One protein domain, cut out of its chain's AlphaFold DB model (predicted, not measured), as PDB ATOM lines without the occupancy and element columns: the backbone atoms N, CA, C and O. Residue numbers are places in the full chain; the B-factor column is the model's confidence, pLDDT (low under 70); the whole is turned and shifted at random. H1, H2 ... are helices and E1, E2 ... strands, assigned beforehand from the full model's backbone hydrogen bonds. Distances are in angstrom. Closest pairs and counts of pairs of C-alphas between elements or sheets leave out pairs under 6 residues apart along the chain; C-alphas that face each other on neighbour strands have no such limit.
ATOM      1  N   PRO A 111     170.187 212.668 202.281       96.50
ATOM      2  CA  PRO A 111     169.748 211.698 203.271       96.50
ATOM      3  C   PRO A 111     170.573 211.763 204.563       96.50
ATOM      4  O   PRO A 111     171.784 211.985 204.549       96.50
ATOM      5  N   VAL A 112     169.928 211.444 205.683       95.69
ATOM      6  CA  VAL A 112     170.573 210.920 206.888       95.69
ATOM      7  C   VAL A 112     170.397 209.402 206.920       95.69
ATOM      8  O   VAL A 112     169.301 208.889 206.696       95.69
ATOM      9  N   VAL A 113     171.478 208.678 207.209       96.44
ATOM     10  CA  VAL A 113     171.458 207.216 207.351       96.44
ATOM     11  C   VAL A 113     171.550 206.855 208.830       96.44
ATOM     12  O   VAL A 113     172.556 207.110 209.490       96.44
ATOM     13  N   THR A 114     170.488 206.251 209.352       96.44
ATOM     14  CA  THR A 114     170.436 205.679 210.699       96.44
ATOM     15  C   THR A 114     170.953 204.249 210.651       96.44
ATOM     16  O   THR A 114     170.486 203.440 209.852       96.44
ATOM     17  N   VAL A 115     171.918 203.935 211.514       95.12
ATOM     18  CA  VAL A 115     172.583 202.628 211.552       95.12
ATOM     19  C   VAL A 115     172.210 201.902 212.838       95.12
ATOM     20  O   VAL A 115     172.502 202.391 213.929       95.12
ATOM     21  N   THR A 116     171.631 200.707 212.719       95.00
ATOM     22  CA  THR A 116     171.458 199.784 213.849       95.00
ATOM     23  C   THR A 116     172.648 198.821 213.875       95.00
ATOM     24  O   THR A 116     172.734 197.941 213.015       95.00
ATOM     25  N   PRO A 117     173.596 198.957 214.818       90.19
ATOM     26  CA  PRO A 117     174.844 198.201 214.789       90.19
ATOM     27  C   PRO A 117     174.660 196.721 215.152       90.19
ATOM     28  O   PRO A 117     173.782 196.350 215.933       90.19
ATOM     29  N   GLN A 118     175.556 195.875 214.640       89.50
ATOM     30  CA  GLN A 118     175.702 194.469 215.029       89.50
ATOM     31  C   GLN A 118     177.190 194.104 215.115       89.50
ATOM     32  O   GLN A 118     178.062 194.798 214.594       89.50
ATOM     33  N   ARG A 119     177.517 192.996 215.786       83.94
ATOM     34  CA  ARG A 119     178.894 192.496 215.848       83.94
ATOM     35  C   ARG A 119     179.452 192.282 214.434       83.94
ATOM     36  O   ARG A 119     178.985 191.404 213.722       83.94
ATOM     37  N   GLY A 120     180.476 193.055 214.073       81.81
ATOM     38  CA  GLY A 120     181.142 192.966 212.769       81.81
ATOM     39  C   GLY A 120     180.516 193.805 211.647       81.81
ATOM     40  O   GLY A 120     180.998 193.709 210.522       81.81
ATOM     41  N   GLY A 121     179.504 194.637 211.922       86.38
ATOM     42  CA  GLY A 121     178.861 195.477 210.907       86.38
ATOM     43  C   GLY A 121     177.592 196.164 211.415       86.38
ATOM     44  O   GLY A 121     177.567 196.730 212.511       86.38
ATOM     45  N   PHE A 122     176.529 196.099 210.622       88.81
ATOM     46  CA  PHE A 122     175.209 196.624 210.958       88.81
ATOM     47  C   PHE A 122     174.140 195.561 210.711       88.81
ATOM     48  O   PHE A 122     174.283 194.718 209.832       88.81
ATOM     49  N   ARG A 123     173.079 195.613 211.513       90.81
ATOM     50  CA  ARG A 123     171.860 194.823 211.328       90.81
ATOM     51  C   ARG A 123     170.928 195.490 210.322       90.81
ATOM     52  O   ARG A 123     170.259 194.814 209.557       90.81
ATOM     53  N   GLU A 124     170.856 196.818 210.373       93.56
ATOM     54  CA  GLU A 124     169.907 197.594 209.583       93.56
ATOM     55  C   GLU A 124     170.495 198.961 209.236       93.56
ATOM     56  O   GLU A 124     171.123 199.607 210.085       93.56
ATOM     57  N   LEU A 125     170.256 199.394 208.001       95.25
ATOM     58  CA  LEU A 125     170.422 200.770 207.555       95.25
ATOM     59  C   LEU A 125     169.056 201.329 207.183       95.25
ATOM     60  O   LEU A 125     168.314 200.709 206.425       95.25
ATOM     61  N   ARG A 126     168.748 202.521 207.685       95.62
ATOM     62  CA  ARG A 126     167.531 203.249 207.335       95.62
ATOM     63  C   ARG A 126     167.883 204.639 206.843       95.62
ATOM     64  O   ARG A 126     168.605 205.352 207.538       95.62
ATOM     65  N   GLN A 127     167.356 205.038 205.693       95.69
ATOM     66  CA  GLN A 127     167.502 206.402 205.191       95.69
ATOM     67  C   GLN A 127     166.231 207.227 205.400       95.69
ATOM     68  O   GLN A 127     165.117 206.707 205.435       95.69
ATOM     69  N   SER A 128     166.420 208.530 205.545       94.00
ATOM     70  CA  SER A 128     165.371 209.545 205.465       94.00
ATOM     71  C   SER A 128     165.999 210.867 205.040       94.00
ATOM     72  O   SER A 128     167.193 211.066 205.268       94.00
ATOM     73  N   ARG A 129     165.228 211.794 204.464       94.62
ATOM     74  CA  ARG A 129     165.723 213.154 204.207       94.62
ATOM     75  C   ARG A 129     166.159 213.809 205.521       94.62
ATOM     76  O   ARG A 129     165.495 213.662 206.545       94.62
ATOM     77  N   PHE A 130     167.291 214.505 205.502       94.94
ATOM     78  CA  PHE A 130     167.713 215.339 206.619       94.94
ATOM     79  C   PHE A 130     167.129 216.747 206.479       94.94
ATOM     80  O   PHE A 130     167.269 217.378 205.431       94.94
ATOM     81  N   LEU A 131     166.530 217.247 207.560       94.06
ATOM     82  CA  LEU A 131     166.114 218.638 207.705       94.06
ATOM     83  C   LEU A 131     166.673 219.215 209.002       94.06
ATOM     84  O   LEU A 131     166.617 218.571 210.051       94.06
ATOM     85  N   ALA A 132     167.167 220.451 208.936       93.94
ATOM     86  CA  ALA A 132     167.643 221.177 210.109       93.94
ATOM     87  C   ALA A 132     166.487 221.552 211.054       93.94
ATOM     88  O   ALA A 132     166.655 221.524 212.272       93.94
ATOM     89  N   ASP A 133     165.317 221.858 210.489       92.06
ATOM     90  CA  ASP A 133     164.077 222.098 211.227       92.06
ATOM     91  C   ASP A 133     162.940 221.225 210.665       92.06
ATOM     92  O   ASP A 133     162.225 221.642 209.751       92.06
ATOM     93  N   PRO A 134     162.749 220.005 211.199       86.38
ATOM     94  CA  PRO A 134     161.638 219.145 210.803       86.38
ATOM     95  C   PRO A 134     160.259 219.736 211.132       86.38
ATOM     96  O   PRO A 134     159.270 219.344 210.519       86.38
ATOM     97  N   ALA A 135     160.153 220.675 212.083       86.94
ATOM     98  CA  ALA A 135     158.872 221.291 212.428       86.94
ATOM     99  C   ALA A 135     158.385 222.262 211.342       86.94
ATOM    100  O   ALA A 135     157.181 222.501 211.235       86.94
ATOM    101  N   ALA A 136     159.291 222.766 210.494       84.81
ATOM    102  CA  ALA A 136     158.961 223.638 209.370       84.81
ATOM    103  C   ALA A 136     158.022 222.977 208.341       84.81
ATOM    104  O   ALA A 136     157.360 223.681 207.580       84.81
ATOM    105  N   LEU A 137     157.932 221.643 208.330       82.56
ATOM    106  CA  LEU A 137     157.011 220.892 207.474       82.56
ATOM    107  C   LEU A 137     155.537 221.114 207.834       82.56
ATOM    108  O   LEU A 137     154.672 220.998 206.966       82.56
ATOM    109  N   GLY A 138     155.228 221.430 209.096       83.00
ATOM    110  CA  GLY A 138     153.848 221.499 209.576       83.00
ATOM    111  C   GLY A 138     153.073 220.214 209.258       83.00
ATOM    112  O   GLY A 138     153.498 219.124 209.632       83.00
ATOM    113  N   ASP A 139     151.957 220.352 208.534       76.56
ATOM    114  CA  ASP A 139     151.105 219.232 208.098       76.56
ATOM    115  C   ASP A 139     151.497 218.653 206.721       76.56
ATOM    116  O   ASP A 139     150.813 217.769 206.194       76.56
ATOM    117  N   GLN A 140     152.565 219.157 206.088       73.44
ATOM    118  CA  GLN A 140     153.018 218.642 204.796       73.44
ATOM    119  C   GLN A 140     153.606 217.239 204.958       73.44
ATOM    120  O   GLN A 140     154.453 216.995 205.818       73.44
ATOM    121  N   GLN A 141     153.185 216.305 204.103       65.19
ATOM    122  CA  GLN A 141     153.809 214.987 204.057       65.19
ATOM    123  C   GLN A 141     155.155 215.064 203.330       65.19
ATOM    124  O   GLN A 141     155.196 215.319 202.126       65.19
ATOM    125  N   GLU A 142     156.248 214.778 204.040       68.88
ATOM    126  CA  GLU A 142     157.503 214.384 203.400       68.88
ATOM    127  C   GLU A 142     157.345 212.985 202.816       68.88
ATOM    128  O   GLU A 142     157.430 211.979 203.519       68.88
ATOM    129  N   GLY A 143     157.081 212.917 201.517       68.94
ATOM    130  CA  GLY A 143     156.991 211.661 200.789       68.94
ATOM    131  C   GLY A 143     157.808 211.712 199.507       68.94
ATOM    132  O   GLY A 143     157.882 212.747 198.851       68.94
ATOM    133  N   GLY A 144     158.400 210.575 199.144       83.56
ATOM    134  CA  GLY A 144     159.006 210.359 197.828       83.56
ATOM    135  C   GLY A 144     160.512 210.597 197.726       83.56
ATOM    136  O   GLY A 144     161.070 210.317 196.672       83.56
ATOM    137  N   TYR A 145     161.173 211.055 198.793       92.19
ATOM    138  CA  TYR A 145     162.630 211.187 198.821       92.19
ATOM    139  C   TYR A 145     163.299 209.843 199.098       92.19
ATOM    140  O   TYR A 145     163.186 209.310 200.201       92.19
ATOM    141  N   LEU A 146     164.027 209.329 198.112       95.31
ATOM    142  CA  LEU A 146     164.805 208.099 198.230       95.31
ATOM    143  C   LEU A 146     166.104 208.240 197.443       95.31
ATOM    144  O   LEU A 146     166.078 208.619 196.272       95.31
ATOM    145  N   TRP A 147     167.233 207.912 198.067       96.75
ATOM    146  CA  TRP A 147     168.545 207.939 197.426       96.75
ATOM    147  C   TRP A 147     169.107 206.532 197.261       96.75
ATOM    148  O   TRP A 147     168.976 205.692 198.151       96.75
ATOM    149  N   ASP A 148     169.797 206.292 196.146       95.81
ATOM    150  CA  ASP A 148     170.681 205.136 196.022       95.81
ATOM    151  C   ASP A 148     172.044 205.528 196.624       95.81
ATOM    152  O   ASP A 148     172.834 206.256 196.012       95.81
ATOM    153  N   ILE A 149     172.303 205.096 197.861       96.38
ATOM    154  CA  ILE A 149     173.436 205.574 198.668       96.38
ATOM    155  C   ILE A 149     174.589 204.553 198.642       96.38
ATOM    156  O   ILE A 149     174.417 203.430 199.136       96.38
ATOM    157  N   PRO A 150     175.783 204.922 198.136       94.88
ATOM    158  CA  PRO A 150     176.993 204.113 198.250       94.88
ATOM    159  C   PRO A 150     177.597 204.266 199.654       94.88
ATOM    160  O   PRO A 150     178.346 205.200 199.940       94.88
ATOM    161  N   VAL A 151     177.273 203.347 200.558       94.56
ATOM    162  CA  VAL A 151     177.737 203.381 201.948       94.56
ATOM    163  C   VAL A 151     179.118 202.738 202.065       94.56
ATOM    164  O   VAL A 151     179.330 201.594 201.656       94.56
ATOM    165  N   THR A 152     180.053 203.446 202.696       93.88
ATOM    166  CA  THR A 152     181.353 202.904 203.112       93.88
ATOM    167  C   THR A 152     181.439 202.819 204.629       93.88
ATOM    168  O   THR A 152     181.083 203.777 205.312       93.88
ATOM    169  N   TYR A 153     181.959 201.718 205.171       92.44
ATOM    170  CA  TYR A 153     182.162 201.575 206.614       92.44
ATOM    171  C   TYR A 153     183.414 200.763 206.959       92.44
ATOM    172  O   TYR A 153     183.903 199.950 206.175       92.44
ATOM    173  N   THR A 154     183.922 200.975 208.169       93.00
ATOM    174  CA  THR A 154     185.002 200.195 208.794       93.00
ATOM    175  C   THR A 154     184.539 199.714 210.164       93.00
ATOM    176  O   THR A 154     183.623 200.294 210.748       93.00
ATOM    177  N   THR A 155     185.171 198.679 210.717       89.44
ATOM    178  CA  THR A 155     184.818 198.156 212.048       89.44
ATOM    179  C   THR A 155     186.016 198.203 212.983       89.44
ATOM    180  O   THR A 155     187.160 198.185 212.542       89.44
ATOM    181  N   ALA A 156     185.778 198.197 214.296       87.25
ATOM    182  CA  ALA A 156     186.867 198.149 215.275       87.25
ATOM    183  C   ALA A 156     187.779 196.914 215.101       87.25
ATOM    184  O   ALA A 156     188.958 196.958 215.433       87.25
ATOM    185  N   SER A 157     187.240 195.815 214.564       85.50
ATOM    186  CA  SER A 157     187.979 194.579 214.288       85.50
ATOM    187  C   SER A 157     188.775 194.593 212.979       85.50
ATOM    188  O   SER A 157     189.626 193.728 212.793       85.50
ATOM    189  N   SER A 158     188.495 195.516 212.053       85.50
ATOM    190  CA  SER A 158     189.125 195.559 210.730       85.50
ATOM    191  C   SER A 158     189.107 196.974 210.153       85.50
ATOM    192  O   SER A 158     188.042 197.540 209.904       85.50
ATOM    193  N   GLY A 159     190.296 197.504 209.847       87.31
ATOM    194  CA  GLY A 159     190.464 198.773 209.126       87.31
ATOM    195  C   GLY A 159     190.191 198.684 207.619       87.31
ATOM    196  O   GLY A 159     190.369 199.669 206.908       87.31
ATOM    197  N   LYS A 160     189.786 197.515 207.106       91.81
ATOM    198  CA  LYS A 160     189.382 197.368 205.705       91.81
ATOM    199  C   LYS A 160     188.092 198.154 205.464       91.81
ATOM    200  O   LYS A 160     187.122 197.975 206.195       91.81
ATOM    201  N   VAL A 161     188.072 198.971 204.413       92.38
ATOM    202  CA  VAL A 161     186.855 199.654 203.962       92.38
ATOM    203  C   VAL A 161     185.923 198.633 203.312       92.38
ATOM    204  O   VAL A 161     186.289 197.953 202.351       92.38
ATOM    205  N   HIS A 162     184.718 198.522 203.856       91.56
ATOM    206  CA  HIS A 162     183.611 197.762 203.294       91.56
ATOM    207  C   HIS A 162     182.691 198.710 202.523       91.56
ATOM    208  O   HIS A 162     182.514 199.859 202.924       91.56
ATOM    209  N   ARG A 163     182.110 198.228 201.419       90.75
ATOM    210  CA  ARG A 163     181.189 198.975 200.552       90.75
ATOM    211  C   ARG A 163     179.849 198.242 200.491       90.75
ATOM    212  O   ARG A 163     179.842 197.024 200.319       90.75
ATOM    213  N   ALA A 164     178.750 198.971 200.633       90.88
ATOM    214  CA  ALA A 164     177.380 198.474 200.531       90.88
ATOM    215  C   ALA A 164     176.502 199.505 199.805       90.88
ATOM    216  O   ALA A 164     176.836 200.687 199.769       90.88
ATOM    217  N   TRP A 165     175.386 199.062 199.232       92.50
ATOM    218  CA  TRP A 165     174.419 199.936 198.567       92.50
ATOM    219  C   TRP A 165     173.110 199.941 199.342       92.50
ATOM    220  O   TRP A 165     172.514 198.885 199.509       92.50
ATOM    221  N   LEU A 166     172.640 201.121 199.740       94.25
ATOM    222  CA  LEU A 166     171.305 201.308 200.301       94.25
ATOM    223  C   LEU A 166     170.397 201.877 199.206       94.25
ATOM    224  O   LEU A 166     170.527 203.045 198.855       94.25
ATOM    225  N   LYS A 167     169.528 201.033 198.632       91.50
ATOM    226  CA  LYS A 167     168.623 201.376 197.507       91.50
ATOM    227  C   LYS A 167     167.139 201.435 197.896       91.50
ATOM    228  O   LYS A 167     166.273 201.622 197.044       91.50
ATOM    229  N   SER A 168     166.839 201.195 199.167       89.81
ATOM    230  CA  SER A 168     165.502 201.192 199.764       89.81
ATOM    231  C   SER A 168     165.503 202.035 201.036       89.81
ATOM    232  O   SER A 168     166.567 202.391 201.550       89.81
ATOM    233  N   ASP A 169     164.316 202.354 201.556       83.38
ATOM    234  CA  ASP A 169     164.176 203.108 202.810       83.38
ATOM    235  C   ASP A 169     164.838 202.388 203.986       83.38
ATOM    236  O   ASP A 169     165.427 203.018 204.863       83.38
ATOM    237  N   ILE A 170     164.726 201.060 203.992       81.50
ATOM    238  CA  ILE A 170     165.305 200.163 204.986       81.50
ATOM    239  C   ILE A 170     165.997 199.029 204.237       81.50
ATOM    240  O   ILE A 170     165.410 198.433 203.330       81.50
ATOM    241  N   ASP A 171     167.221 198.721 204.642       76.00
ATOM    242  CA  ASP A 171     167.937 197.515 204.248       76.00
ATOM    243  C   ASP A 171     168.354 196.753 205.508       76.00
ATOM    244  O   ASP A 171     169.005 197.302 206.402       76.00
ATOM    245  N   SER A 172     167.908 195.503 205.609       68.50
ATOM    246  CA  SER A 172     168.202 194.600 206.725       68.50
ATOM    247  C   SER A 172     169.150 193.518 206.224       68.50
ATOM    248  O   SER A 172     168.804 192.792 205.292       68.50
ATOM    249  N   CYS A 173     170.327 193.422 206.841       57.34
ATOM    250  CA  CYS A 173     171.333 192.404 206.529       57.34
ATOM    251  C   CYS A 173     171.098 191.093 207.288       57.34
ATOM    252  O   CYS A 173     170.650 191.139 208.460       57.34
TER     253      CYS A 173
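AT A GLANCE: This is residues 111 to 173 of the 173 residues of the protein "(California timema) hypothetical protein" of Timema californicum (UniProt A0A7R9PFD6). Two long strand hairpins, E1 with E2 and E3 with E4, run lengthwise with few contacts between them, and the short strand E5 folds back from E4 to pair with E2. The long loop that joins the hairpins holds the small helix H1, and its residues 135 to 141 stick out at one end. The printed part has 63 residues, with one named helix and five named strands in the order E1, E2, H1, E3, E4, E5; the larger sheet has the order E1, E2, E5, the smaller one E3, E4, both antiparallel. The class is mostly strand, and the whole is loose, with a radius of gyration of the C-alphas of 14.1 A and spans of 44 by 19 by 16 A.

IN THESE COORDINATES: Begin with the larger sheet: find C-alpha 111 at (169.748, 211.698, 203.271), where E1, residues 111 to 118, starts its 21.7 A. E2, residues 121 to 129, covers 23.0 A and bends by 63 degrees at residue 124. E5, residues 170 to 172, ends at C-alpha 172 at (168.202, 194.600, 206.725), 6.5 A from its first C-alpha. In the smaller sheet, E3, residues 149 to 155, is 19.1 A long. E4, residues 158 to 166, begins at C-alpha 158 at (189.125, 195.559, 210.730), measures 21.4 A and bends by 54 degrees at residue 161. H1, residues 134 to 137, is 6.0 A long.

HOW THE PARTS SIT: Look first at the hairpin of E1 and E2, antiparallel at 161 degrees, where N 114 and O 126 are 2.8 A apart, within hydrogen-bond range. On the other side of E2 is E5, antiparallel at 174 degrees, with N 125 and O 171 at 2.9 A. E1 and E5 are the edge strands of this sheet, which is twisted, with C-alphas up to 4.2 A off its best plane. Move on to the hairpin of E3 and E4, antiparallel at 156 degrees, with N 151 and O 164 at 2.8 A. Between the sheets, the closest C-alphas of E2 and E3 are those of Gly 121 and Thr 155, 6.6 A apart, and those of E2 and E4 are Leu 125 and Leu 166, at 7.3 A. E4 and E5 meet only through their link, while E1 is apart from both E3 and E4. H1 is not on the larger sheet and is too short for an O i to N i+4 pair; its one O i to N i+3 pair is within range.

THE WHOLE: The two C-alphas farthest apart, those of Asp 139 and Ser 158, are 44.9 A from each other. The printed part has no cut and ends at Cys 173, the chain's last residue. The link from H1 to E3, 11 residues, is long; the other links between named elements are tight. The mean pLDDT of the printed part is 88.3, and you will find values under 70 at residues 141 to 143 and 172 to 173.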